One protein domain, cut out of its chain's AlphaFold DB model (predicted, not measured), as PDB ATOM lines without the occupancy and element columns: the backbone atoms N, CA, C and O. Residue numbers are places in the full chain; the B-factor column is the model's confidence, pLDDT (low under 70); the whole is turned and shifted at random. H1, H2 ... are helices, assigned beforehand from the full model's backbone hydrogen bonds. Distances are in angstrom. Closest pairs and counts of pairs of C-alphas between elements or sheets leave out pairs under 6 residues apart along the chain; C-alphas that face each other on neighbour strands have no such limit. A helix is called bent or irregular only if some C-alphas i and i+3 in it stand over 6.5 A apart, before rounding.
ATOM      1  N   ALA A 166     243.927 281.040 172.506       49.53
ATOM      2  CA  ALA A 166     244.413 280.401 173.733       49.53
ATOM      3  C   ALA A 166     245.657 279.521 173.495       49.53
ATOM      4  O   ALA A 166     246.567 279.525 174.316       49.53
ATOM      5  N   ILE A 167     245.749 278.836 172.344       53.72
ATOM      6  CA  ILE A 167     246.953 278.069 171.966       53.72
ATOM      7  C   ILE A 167     248.165 279.003 171.813       53.72
ATOM      8  O   ILE A 167     249.231 278.714 172.352       53.72
ATOM      9  N   LEU A 168     247.984 280.152 171.149       54.47
ATOM     10  CA  LEU A 168     249.024 281.176 171.000       54.47
ATOM     11  C   LEU A 168     249.487 281.751 172.350       54.47
ATOM     12  O   LEU A 168     250.679 281.964 172.534       54.47
ATOM     13  N   CYS A 169     248.572 281.975 173.297       62.12
ATOM     14  CA  CYS A 169     248.903 282.596 174.583       62.12
ATOM     15  C   CYS A 169     249.378 281.624 175.673       62.12
ATOM     16  O   CYS A 169     249.974 282.086 176.636       62.12
ATOM     17  N   VAL A 170     249.117 280.315 175.564       66.31
ATOM     18  CA  VAL A 170     249.458 279.344 176.625       66.31
ATOM     19  C   VAL A 170     250.493 278.325 176.156       66.31
ATOM     20  O   VAL A 170     251.484 278.097 176.843       66.31
ATOM     21  N   VAL A 171     250.317 277.736 174.971       69.12
ATOM     22  CA  VAL A 171     251.178 276.635 174.507       69.12
ATOM     23  C   VAL A 171     252.522 277.154 173.999       69.12
ATOM     24  O   VAL A 171     253.556 276.584 174.327       69.12
ATOM     25  N   ILE A 172     252.535 278.265 173.256       77.38
ATOM     26  CA  ILE A 172     253.780 278.877 172.762       77.38
ATOM     27  C   ILE A 172     254.698 279.329 173.908       77.38
ATOM     28  O   ILE A 172     255.861 278.930 173.891       77.38
ATOM     29  N   PRO A 173     254.241 280.087 174.927       76.75
ATOM     30  CA  PRO A 173     255.121 280.442 176.036       76.75
ATOM     31  C   PRO A 173     255.574 279.221 176.842       76.75
ATOM     32  O   PRO A 173     256.727 279.190 177.252       76.75
ATOM     33  N   LEU A 174     254.744 278.183 177.004       80.62
ATOM     34  CA  LEU A 174     255.180 276.936 177.647       80.62
ATOM     35  C   LEU A 174     256.281 276.219 176.855       80.62
ATOM     36  O   LEU A 174     257.252 275.758 177.450       80.62
ATOM     37  N   ILE A 175     256.176 276.166 175.524       83.25
ATOM     38  CA  ILE A 175     257.225 275.607 174.657       83.25
ATOM     39  C   ILE A 175     258.500 276.451 174.753       83.25
ATOM     40  O   ILE A 175     259.583 275.893 174.896       83.25
ATOM     41  N   VAL A 176     258.394 277.782 174.734       86.75
ATOM     42  CA  VAL A 176     259.552 278.679 174.880       86.75
ATOM     43  C   VAL A 176     260.230 278.484 176.237       86.75
ATOM     44  O   VAL A 176     261.448 278.352 176.287       86.75
ATOM     45  N   VAL A 177     259.466 278.384 177.329       87.62
ATOM     46  CA  VAL A 177     260.006 278.100 178.669       87.62
ATOM     47  C   VAL A 177     260.680 276.729 178.709       87.62
ATOM     48  O   VAL A 177     261.776 276.616 179.249       87.62
ATOM     49  N   ALA A 178     260.086 275.703 178.094       85.06
ATOM     50  CA  ALA A 178     260.694 274.378 178.001       85.06
ATOM     51  C   ALA A 178     262.003 274.396 177.191       85.06
ATOM     52  O   ALA A 178     262.976 273.775 177.605       85.06
ATOM     53  N   PHE A 179     262.067 275.147 176.087       86.31
ATOM     54  CA  PHE A 179     263.293 275.319 175.299       86.31
ATOM     55  C   PHE A 179     264.373 276.096 176.056       86.31
ATOM     56  O   PHE A 179     265.540 275.717 175.996       86.31
ATOM     57  N   ILE A 180     264.008 277.147 176.796       86.50
ATOM     58  CA  ILE A 180     264.944 277.894 177.647       86.50
ATOM     59  C   ILE A 180     265.467 276.993 178.772       86.50
ATOM     60  O   ILE A 180     266.673 276.956 179.009       86.50
ATOM     61  N   ALA A 181     264.590 276.227 179.425       83.31
ATOM     62  CA  ALA A 181     264.971 275.283 180.472       83.31
ATOM     63  C   ALA A 181     265.877 274.167 179.929       83.31
ATOM     64  O   ALA A 181     266.886 273.846 180.550       83.31
ATOM     65  N   LEU A 182     265.568 273.624 178.747       83.75
ATOM     66  CA  LEU A 182     266.398 272.623 178.079       83.75
ATOM     67  C   LEU A 182     267.761 273.202 177.677       83.75
ATOM     68  O   LEU A 182     268.784 272.557 177.881       83.75
ATOM     69  N   GLY A 183     267.791 274.434 177.164       79.94
ATOM     70  CA  GLY A 183     269.029 275.147 176.851       79.94
ATOM     71  C   GLY A 183     269.890 275.392 178.089       79.94
ATOM     72  O   GLY A 183     271.091 275.141 178.051       79.94
ATOM     73  N   ALA A 184     269.287 275.807 179.205       77.69
ATOM     74  CA  ALA A 184     269.980 275.981 180.480       77.69
ATOM     75  C   ALA A 184     270.507 274.646 181.034       77.69
ATOM     76  O   ALA A 184     271.659 274.578 181.458       77.69
ATOM     77  N   LEU A 185     269.712 273.575 180.960       76.56
ATOM     78  CA  LEU A 185     270.116 272.227 181.366       76.56
ATOM     79  C   LEU A 185     271.332 271.750 180.555       76.56
ATOM     80  O   LEU A 185     272.350 271.360 181.127       76.56
ATOM     81  N   LEU A 186     271.270 271.859 179.224       72.69
ATOM     82  CA  LEU A 186     272.386 271.516 178.342       72.69
ATOM     83  C   LEU A 186     273.613 272.397 178.618       72.69
ATOM     84  O   LEU A 186     274.729 271.887 178.691       72.69
ATOM     85  N   PHE A 187     273.424 273.694 178.859       71.50
ATOM     86  CA  PHE A 187     274.514 274.605 179.203       71.50
ATOM     87  C   PHE A 187     275.210 274.220 180.517       71.50
ATOM     88  O   PHE A 187     276.440 274.217 180.569       71.50
ATOM     89  N   THR A 188     274.455 273.824 181.550       69.12
ATOM     90  CA  THR A 188     275.037 273.321 182.809       69.12
ATOM     91  C   THR A 188     275.766 271.991 182.630       69.12
ATOM     92  O   THR A 188     276.802 271.787 183.248       69.12
ATOM     93  N   SER A 189     275.308 271.115 181.730       65.00
ATOM     94  CA  SER A 189     276.021 269.861 181.439       65.00
ATOM     95  C   SER A 189     277.348 270.065 180.695       65.00
ATOM     96  O   SER A 189     278.258 269.252 180.831       65.00
ATOM     97  N   MET A 190     277.501 271.166 179.948       60.50
ATOM     98  CA  MET A 190     278.728 271.471 179.201       60.50
ATOM     99  C   MET A 190     279.750 272.321 179.973       60.50
ATOM    100  O   MET A 190     280.851 272.534 179.463       60.50
ATOM    101  N   SER A 191     279.447 272.816 181.181       60.88
ATOM    102  CA  SER A 191     280.431 273.587 181.963       60.88
ATOM    103  C   SER A 191     281.654 272.741 182.328       60.88
ATOM    104  O   SER A 191     282.778 273.209 182.166       60.88
ATOM    105  N   GLY A 192     281.453 271.468 182.688       61.97
ATOM    106  CA  GLY A 192     282.546 270.543 183.007       61.97
ATOM    107  C   GLY A 192     283.518 270.305 181.844       61.97
ATOM    108  O   GLY A 192     284.713 270.141 182.066       61.97
ATOM    109  N   VAL A 193     283.040 270.373 180.594       63.56
ATOM    110  CA  VAL A 193     283.889 270.232 179.395       63.56
ATOM    111  C   VAL A 193     284.830 271.431 179.237       63.56
ATOM    112  O   VAL A 193     285.980 271.268 178.833       63.56
ATOM    113  N   LYS A 194     284.376 272.643 179.595       60.22
ATOM    114  CA  LYS A 194     285.207 273.859 179.531       60.22
ATOM    115  C   LYS A 194     286.321 273.846 180.572       60.22
ATOM    116  O   LYS A 194     287.423 274.296 180.273       60.22
ATOM    117  N   ASP A 195     286.039 273.345 181.769       69.25
ATOM    118  CA  ASP A 195     287.025 273.289 182.850       69.25
ATOM    119  C   ASP A 195     288.057 272.175 182.616       69.25
ATOM    120  O   ASP A 195     289.244 272.399 182.837       69.25
ATOM    121  N   ALA A 196     287.644 271.035 182.048       69.25
ATOM    122  CA  ALA A 196     288.560 269.976 181.617       69.25
ATOM    123  C   ALA A 196     289.513 270.444 180.500       69.25
ATOM    124  O   ALA A 196     290.720 270.239 180.596       69.25
ATOM    125  N   ALA A 197     288.996 271.156 179.491       68.25
ATOM    126  CA  ALA A 197     289.826 271.706 178.417       68.25
ATOM    127  C   ALA A 197     290.805 272.786 178.917       68.25
ATOM    128  O   ALA A 197     291.926 272.882 178.425       68.25
ATOM    129  N   ARG A 198     290.413 273.600 179.912       72.19
ATOM    130  CA  ARG A 198     291.336 274.556 180.551       72.19
ATOM    131  C   ARG A 198     292.439 273.849 181.328       72.19
ATOM    132  O   ARG A 198     293.591 274.237 181.183       72.19
ATOM    133  N   ALA A 199     292.095 272.820 182.099       79.88
ATOM    134  CA  ALA A 199     293.070 272.043 182.855       79.88
ATOM    135  C   ALA A 199     294.101 271.376 181.928       79.88
ATOM    136  O   ALA A 199     295.297 271.448 182.198       79.88
ATOM    137  N   GLU A 200     293.666 270.811 180.796       74.69
ATOM    138  CA  GLU A 200     294.568 270.258 179.777       74.69
ATOM    139  C   GLU A 200     295.507 271.334 179.200       74.69
ATOM    140  O   GLU A 200     296.720 271.131 179.127       74.69
ATOM    141  N   VAL A 201     294.983 272.516 178.854       79.00
ATOM    142  CA  VAL A 201     295.789 273.638 178.334       79.00
ATOM    143  C   VAL A 201     296.787 274.171 179.368       79.00
ATOM    144  O   VAL A 201     297.917 274.506 179.002       79.00
ATOM    145  N   ASP A 202     296.410 274.244 180.644       86.00
ATOM    146  CA  ASP A 202     297.302 274.686 181.719       86.00
ATOM    147  C   ASP A 202     298.436 273.678 181.959       86.00
ATOM    148  O   ASP A 202     299.591 274.092 182.090       86.00
ATOM    149  N   LEU A 203     298.145 272.371 181.907       86.44
ATOM    150  CA  LEU A 203     299.152 271.305 181.987       86.44
ATOM    151  C   LEU A 203     300.136 271.355 180.810       86.44
ATOM    152  O   LEU A 203     301.347 271.230 181.004       86.44
ATOM    153  N   LEU A 204     299.644 271.606 179.592       84.31
ATOM    154  CA  LEU A 204     300.502 271.814 178.421       84.31
ATOM    155  C   LEU A 204     301.386 273.056 178.585       84.31
ATOM    156  O   LEU A 204     302.574 273.014 178.262       84.31
ATOM    157  N   ARG A 205     300.843 274.153 179.129       85.12
ATOM    158  CA  ARG A 205     301.599 275.392 179.370       85.12
ATOM    159  C   ARG A 205     302.679 275.217 180.437       85.12
ATOM    160  O   ARG A 205     303.747 275.805 180.301       85.12
ATOM    161  N   SER A 206     302.430 274.419 181.474       86.19
ATOM    162  CA  SER A 206     303.424 274.101 182.505       86.19
ATOM    163  C   SER A 206     304.436 273.032 182.073       86.19
ATOM    164  O   SER A 206     305.265 272.626 182.883       86.19
ATOM    165  N   GLY A 207     304.375 272.557 180.823       82.25
ATOM    166  CA  GLY A 207     305.276 271.535 180.285       82.25
ATOM    167  C   GLY A 207     304.961 270.108 180.745       82.25
ATOM    168  O   GLY A 207     305.740 269.196 180.476       82.25
ATOM    169  N   ASN A 208     303.822 269.884 181.405       86.69
ATOM    170  CA  ASN A 208     303.400 268.569 181.881       86.69
ATOM    171  C   ASN A 208     302.563 267.835 180.820       86.69
ATOM    172  O   ASN A 208     301.361 267.605 180.956       86.69
ATOM    173  N   VAL A 209     303.225 267.498 179.711       83.31
ATOM    174  CA  VAL A 209     302.600 266.945 178.493       83.31
ATOM    175  C   VAL A 209     301.991 265.555 178.724       83.31
ATOM    176  O   VAL A 209     301.008 265.182 178.088       83.31
ATOM    177  N   ILE A 210     302.556 264.794 179.658       82.88
ATOM    178  CA  ILE A 210     302.101 263.449 180.022       82.88
ATOM    179  C   ILE A 210     300.758 263.499 180.751       82.88
ATOM    180  O   ILE A 210     299.847 262.749 180.405       82.88
ATOM    181  N   GLU A 211     300.622 264.384 181.738       83.44
ATOM    182  CA  GLU A 211     299.364 264.550 182.467       83.44
ATOM    183  C   GLU A 211     298.298 265.187 181.576       83.44
ATOM    184  O   GLU A 211     297.159 264.723 181.569       83.44
ATOM    185  N   ALA A 212     298.666 266.161 180.736       84.00
ATOM    186  CA  ALA A 212     297.749 266.723 179.745       84.00
ATOM    187  C   ALA A 212     297.144 265.634 178.840       84.00
ATOM    188  O   ALA A 212     295.932 265.593 178.639       84.00
ATOM    189  N   TYR A 213     297.964 264.686 178.370       82.81
ATOM    190  CA  TYR A 213     297.498 263.566 177.551       82.81
ATOM    191  C   TYR A 213     296.504 262.652 178.282       82.81
ATOM    192  O   TYR A 213     295.521 262.203 177.691       82.81
ATOM    193  N   GLN A 214     296.713 262.402 179.574       81.56
ATOM    194  CA  GLN A 214     295.798 261.592 180.388       81.56
ATOM    195  C   GLN A 214     294.431 262.263 180.590       81.56
ATOM    196  O   GLN A 214     293.430 261.567 180.766       81.56
ATOM    197  N   HIS A 215     294.379 263.594 180.510       75.69
ATOM    198  CA  HIS A 215     293.146 264.384 180.541       75.69
ATOM    199  C   HIS A 215     292.512 264.614 179.158       75.69
ATOM    200  O   HIS A 215     291.380 265.097 179.092       75.69
ATOM    201  N   SER A 216     293.198 264.229 178.076       76.94
ATOM    202  CA  SER A 216     292.699 264.347 176.702       76.94
ATOM    203  C   SER A 216     291.548 263.371 176.407       76.94
ATOM    204  O   SER A 216     291.249 262.462 177.185       76.94
ATOM    205  N   SER A 217     290.864 263.550 175.275       75.06
ATOM    206  CA  SER A 217     289.663 262.776 174.943       75.06
ATOM    207  C   SER A 217     289.914 261.264 174.818       75.06
ATOM    208  O   SER A 217     290.970 260.810 174.371       75.06
ATOM    209  N   SER A 218     288.895 260.457 175.134       74.00
ATOM    210  CA  SER A 218     288.950 258.994 174.979       74.00
ATOM    211  C   SER A 218     289.212 258.549 173.536       74.00
ATOM    212  O   SER A 218     289.805 257.496 173.316       74.00
ATOM    213  N   GLU A 219     288.822 259.358 172.544       72.12
ATOM    214  CA  GLU A 219     289.133 259.093 171.140       72.12
ATOM    215  C   GLU A 219     290.641 259.194 170.859       72.12
ATOM    216  O   GLU A 219     291.181 258.334 170.163       72.12
ATOM    217  N   LEU A 220     291.350 260.171 171.438       71.88
ATOM    218  CA  LEU A 220     292.811 260.260 171.322       71.88
ATOM    219  C   LEU A 220     293.499 259.089 172.036       71.88
ATOM    220  O   LEU A 220     294.347 258.424 171.440       71.88
ATOM    221  N   GLN A 221     293.042 258.757 173.244       78.81
ATOM    222  CA  GLN A 221     293.564 257.635 174.037       78.81
ATOM    223  C   GLN A 221     293.312 256.260 173.404       78.81
ATOM    224  O   GLN A 221     294.064 255.317 173.646       78.81
ATOM    225  N   SER A 222     292.286 256.139 172.559       78.00
ATOM    226  CA  SER A 222     292.028 254.919 171.784       78.00
ATOM    227  C   SER A 222     292.993 254.731 170.610       78.00
ATOM    228  O   SER A 222     293.234 253.601 170.188       78.00
ATOM    229  N   ARG A 223     293.546 255.828 170.074       83.19
ATOM    230  CA  ARG A 223     294.448 255.813 168.911       83.19
ATOM    231  C   ARG A 223     295.894 255.560 169.310       83.19
ATOM    232  O   ARG A 223     296.631 254.958 168.536       83.19
ATOM    233  N   ILE A 224     296.294 256.015 170.494       82.69
ATOM    234  CA  ILE A 224     297.613 255.738 171.051       82.69
ATOM    235  C   ILE A 224     297.499 255.446 172.547       82.69
ATOM    236  O   ILE A 224     296.935 256.224 173.314       82.69
ATOM    237  N   SER A 225     298.005 254.292 172.980       85.81
ATOM    238  CA  SER A 225     297.909 253.920 174.389       85.81
ATOM    239  C   SER A 225     298.737 254.878 175.253       85.81
ATOM    240  O   SER A 225     299.745 255.425 174.801       85.81
ATOM    241  N   ASN A 226     298.349 255.075 176.518       84.81
ATOM    242  CA  ASN A 226     299.122 255.909 177.446       84.81
ATOM    243  C   ASN A 226     300.583 255.432 177.528       84.81
ATOM    244  O   ASN A 226     301.496 256.249 177.492       84.81
ATOM    245  N   SER A 227     300.821 254.117 177.549       85.12
ATOM    246  CA  SER A 227     302.171 253.542 177.559       85.12
ATOM    247  C   SER A 227     302.980 253.855 176.303       85.12
ATOM    248  O   SER A 227     304.172 254.138 176.419       85.12
ATOM    249  N   ASP A 228     302.363 253.829 175.120       88.25
ATOM    250  CA  ASP A 228     303.056 254.157 173.869       88.25
ATOM    251  C   ASP A 228     303.366 255.653 173.810       88.25
ATOM    252  O   ASP A 228     304.472 256.054 173.453       88.25
ATOM    253  N   PHE A 229     302.427 256.487 174.259       88.25
ATOM    254  CA  PHE A 229     302.630 257.926 174.360       88.25
ATOM    255  C   PHE A 229     303.775 258.281 175.325       88.25
ATOM    256  O   PHE A 229     304.663 259.054 174.961       88.25
ATOM    257  N   GLN A 230     303.826 257.664 176.516       87.88
ATOM    258  CA  GLN A 230     304.948 257.818 177.455       87.88
ATOM    259  C   GLN A 230     306.288 257.484 176.793       87.88
ATOM    260  O   GLN A 230     307.259 258.224 176.951       87.88
ATOM    261  N   GLN A 231     306.347 256.377 176.048       87.62
ATOM    262  CA  GLN A 231     307.570 255.939 175.379       87.62
ATOM    263  C   GLN A 231     308.030 256.938 174.317       87.62
ATOM    264  O   GLN A 231     309.220 257.244 174.264       87.62
ATOM    265  N   ILE A 232     307.109 257.489 173.521       86.06
ATOM    266  CA  ILE A 232     307.426 258.503 172.504       86.06
ATOM    267  C   ILE A 232     307.990 259.766 173.153       86.06
ATOM    268  O   ILE A 232     309.032 260.260 172.724       86.06
ATOM    269  N   ILE A 233     307.356 260.267 174.218       86.69
ATOM    270  CA  ILE A 233     307.835 261.460 174.928       86.69
ATOM    271  C   ILE A 233     309.203 261.202 175.573       86.69
ATOM    272  O   ILE A 233     310.116 262.015 175.441       86.69
ATOM    273  N   GLN A 234     309.400 260.046 176.213       87.12
ATOM    274  CA  GLN A 234     310.691 259.665 176.798       87.12
ATOM    275  C   GLN A 234     311.793 259.462 175.755       87.12
ATOM    276  O   GLN A 234     312.969 259.684 176.052       87.12
ATOM    277  N   TRP A 235     311.444 258.986 174.561       86.50
ATOM    278  CA  TRP A 235     312.373 258.858 173.447       86.50
ATOM    279  C   TRP A 235     312.753 260.237 172.903       86.50
ATOM    280  O   TRP A 235     313.941 260.529 172.803       86.50
ATOM    281  N   ASN A 236     311.776 261.117 172.672       84.81
ATOM    282  CA  ASN A 236     312.005 262.482 172.188       84.81
ATOM    283  C   ASN A 236     312.830 263.323 173.178       84.81
ATOM    284  O   ASN A 236     313.719 264.062 172.773       84.81
ATOM    285  N   ASN A 237     312.618 263.153 174.486       82.12
ATOM    286  CA  ASN A 237     313.421 263.827 175.512       82.12
ATOM    287  C   ASN A 237     314.883 263.345 175.546       82.12
ATOM    288  O   ASN A 237     315.764 264.085 175.975       82.12
ATOM    289  N   ARG A 238     315.150 262.103 175.118       83.69
ATOM    290  CA  ARG A 238     316.509 261.539 175.009       83.69
ATOM    291  C   ARG A 238     317.173 261.846 173.666       83.69
ATOM    292  O   ARG A 238     318.397 261.918 173.600       83.69
ATOM    293  N   HIS A 239     316.373 262.023 172.620       83.00
ATOM    294  CA  HIS A 239     316.808 262.265 171.249       83.00
ATOM    295  C   HIS A 239     315.975 263.399 170.635       83.00
ATOM    296  O   HIS A 239     315.078 263.127 169.834       83.00
TER     297      HIS A 239
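Overview. This is residues 166 to 239 of the 242 residues of an uncharacterized protein of Rahnella sp. Lac-M11 (UniProt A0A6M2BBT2). A long helix, H1, makes a gently bent arm whose residues 166 to 195 stick out free, and its far end joins a small, flat head in which the backbone folds back and forth. In the head, arm H1b, the short H2 and H4 lie in a zigzag, each running opposite to the one before, with the short H3 at the turn between H2 and H4. The printed part has 74 residues with four named helices, H1, H2, H3 and H4 in that order, and no named strand; the class is all helix. The whole is extended, with a radius of gyration of the C-alphas of 21.5 A, and the free arm makes much of the length in its spans of 74 by 24 by 12 A.

Arrangement. H1, residues 166 to 205, was assigned as one helix by its hydrogen bonds, but it is bent: C-alphas 189 and 192 are 6.7 A apart. Its arms H1a, residues 166 to 189, and H1b, residues 192 to 205, stand at a shallow tilt of 30 degrees. H1a touches no helix. H1b and H2, residues 209 to 215, form a helical hairpin: they touch, at a shallow tilt of 9 degrees, opposite ways, and their closest C-alphas, those of Glu 200 and Ala 212, are 4.8 A apart. H3, residues 218 to 223, is close to H2 but not clearly touching it, at a steep tilt of 56 degrees, with the closest C-alphas, those of Gln 214 and Gln 221, 7.8 A apart. H4, residues 226 to 238, meets H3 only through their link. H4 touches H2, at a shallow tilt of 13 degrees, opposite ways; their closest C-alphas, those of Ile 210 and Gln 230, are 6.8 A apart. H1b is apart from both H3 and H4. Every O i to N i+4 pair is within hydrogen-bond range in H1b, H2, H3 and H4, and 18 of 20 are in H1a.

Along the chain. H1a begins at C-alpha 166 at (244.413, 280.401, 173.733) and is 34.2 A long from first to last C-alpha. H1b is 20.0 A long and ends at C-alpha 205 at (301.599, 275.392, 179.370). H2 measures 10.0 A and H3 8.8 A. H4 is 18.4 A long and ends at C-alpha 238 at (316.509, 261.539, 175.009).

Size, cuts and confidence. The two C-alphas farthest apart, those of Ala 166 and His 239, are 74.7 A apart. Without the free residues 166 to 195, the body has 44 residues and spans 30 by 24 by 9 A. The printed part has no cut, and the links H1 to H2, H2 to H3 and H3 to H4 are tight. The mean pLDDT of the printed part is 77.8; residues 166 to 171 and 188 to 197 are under 70.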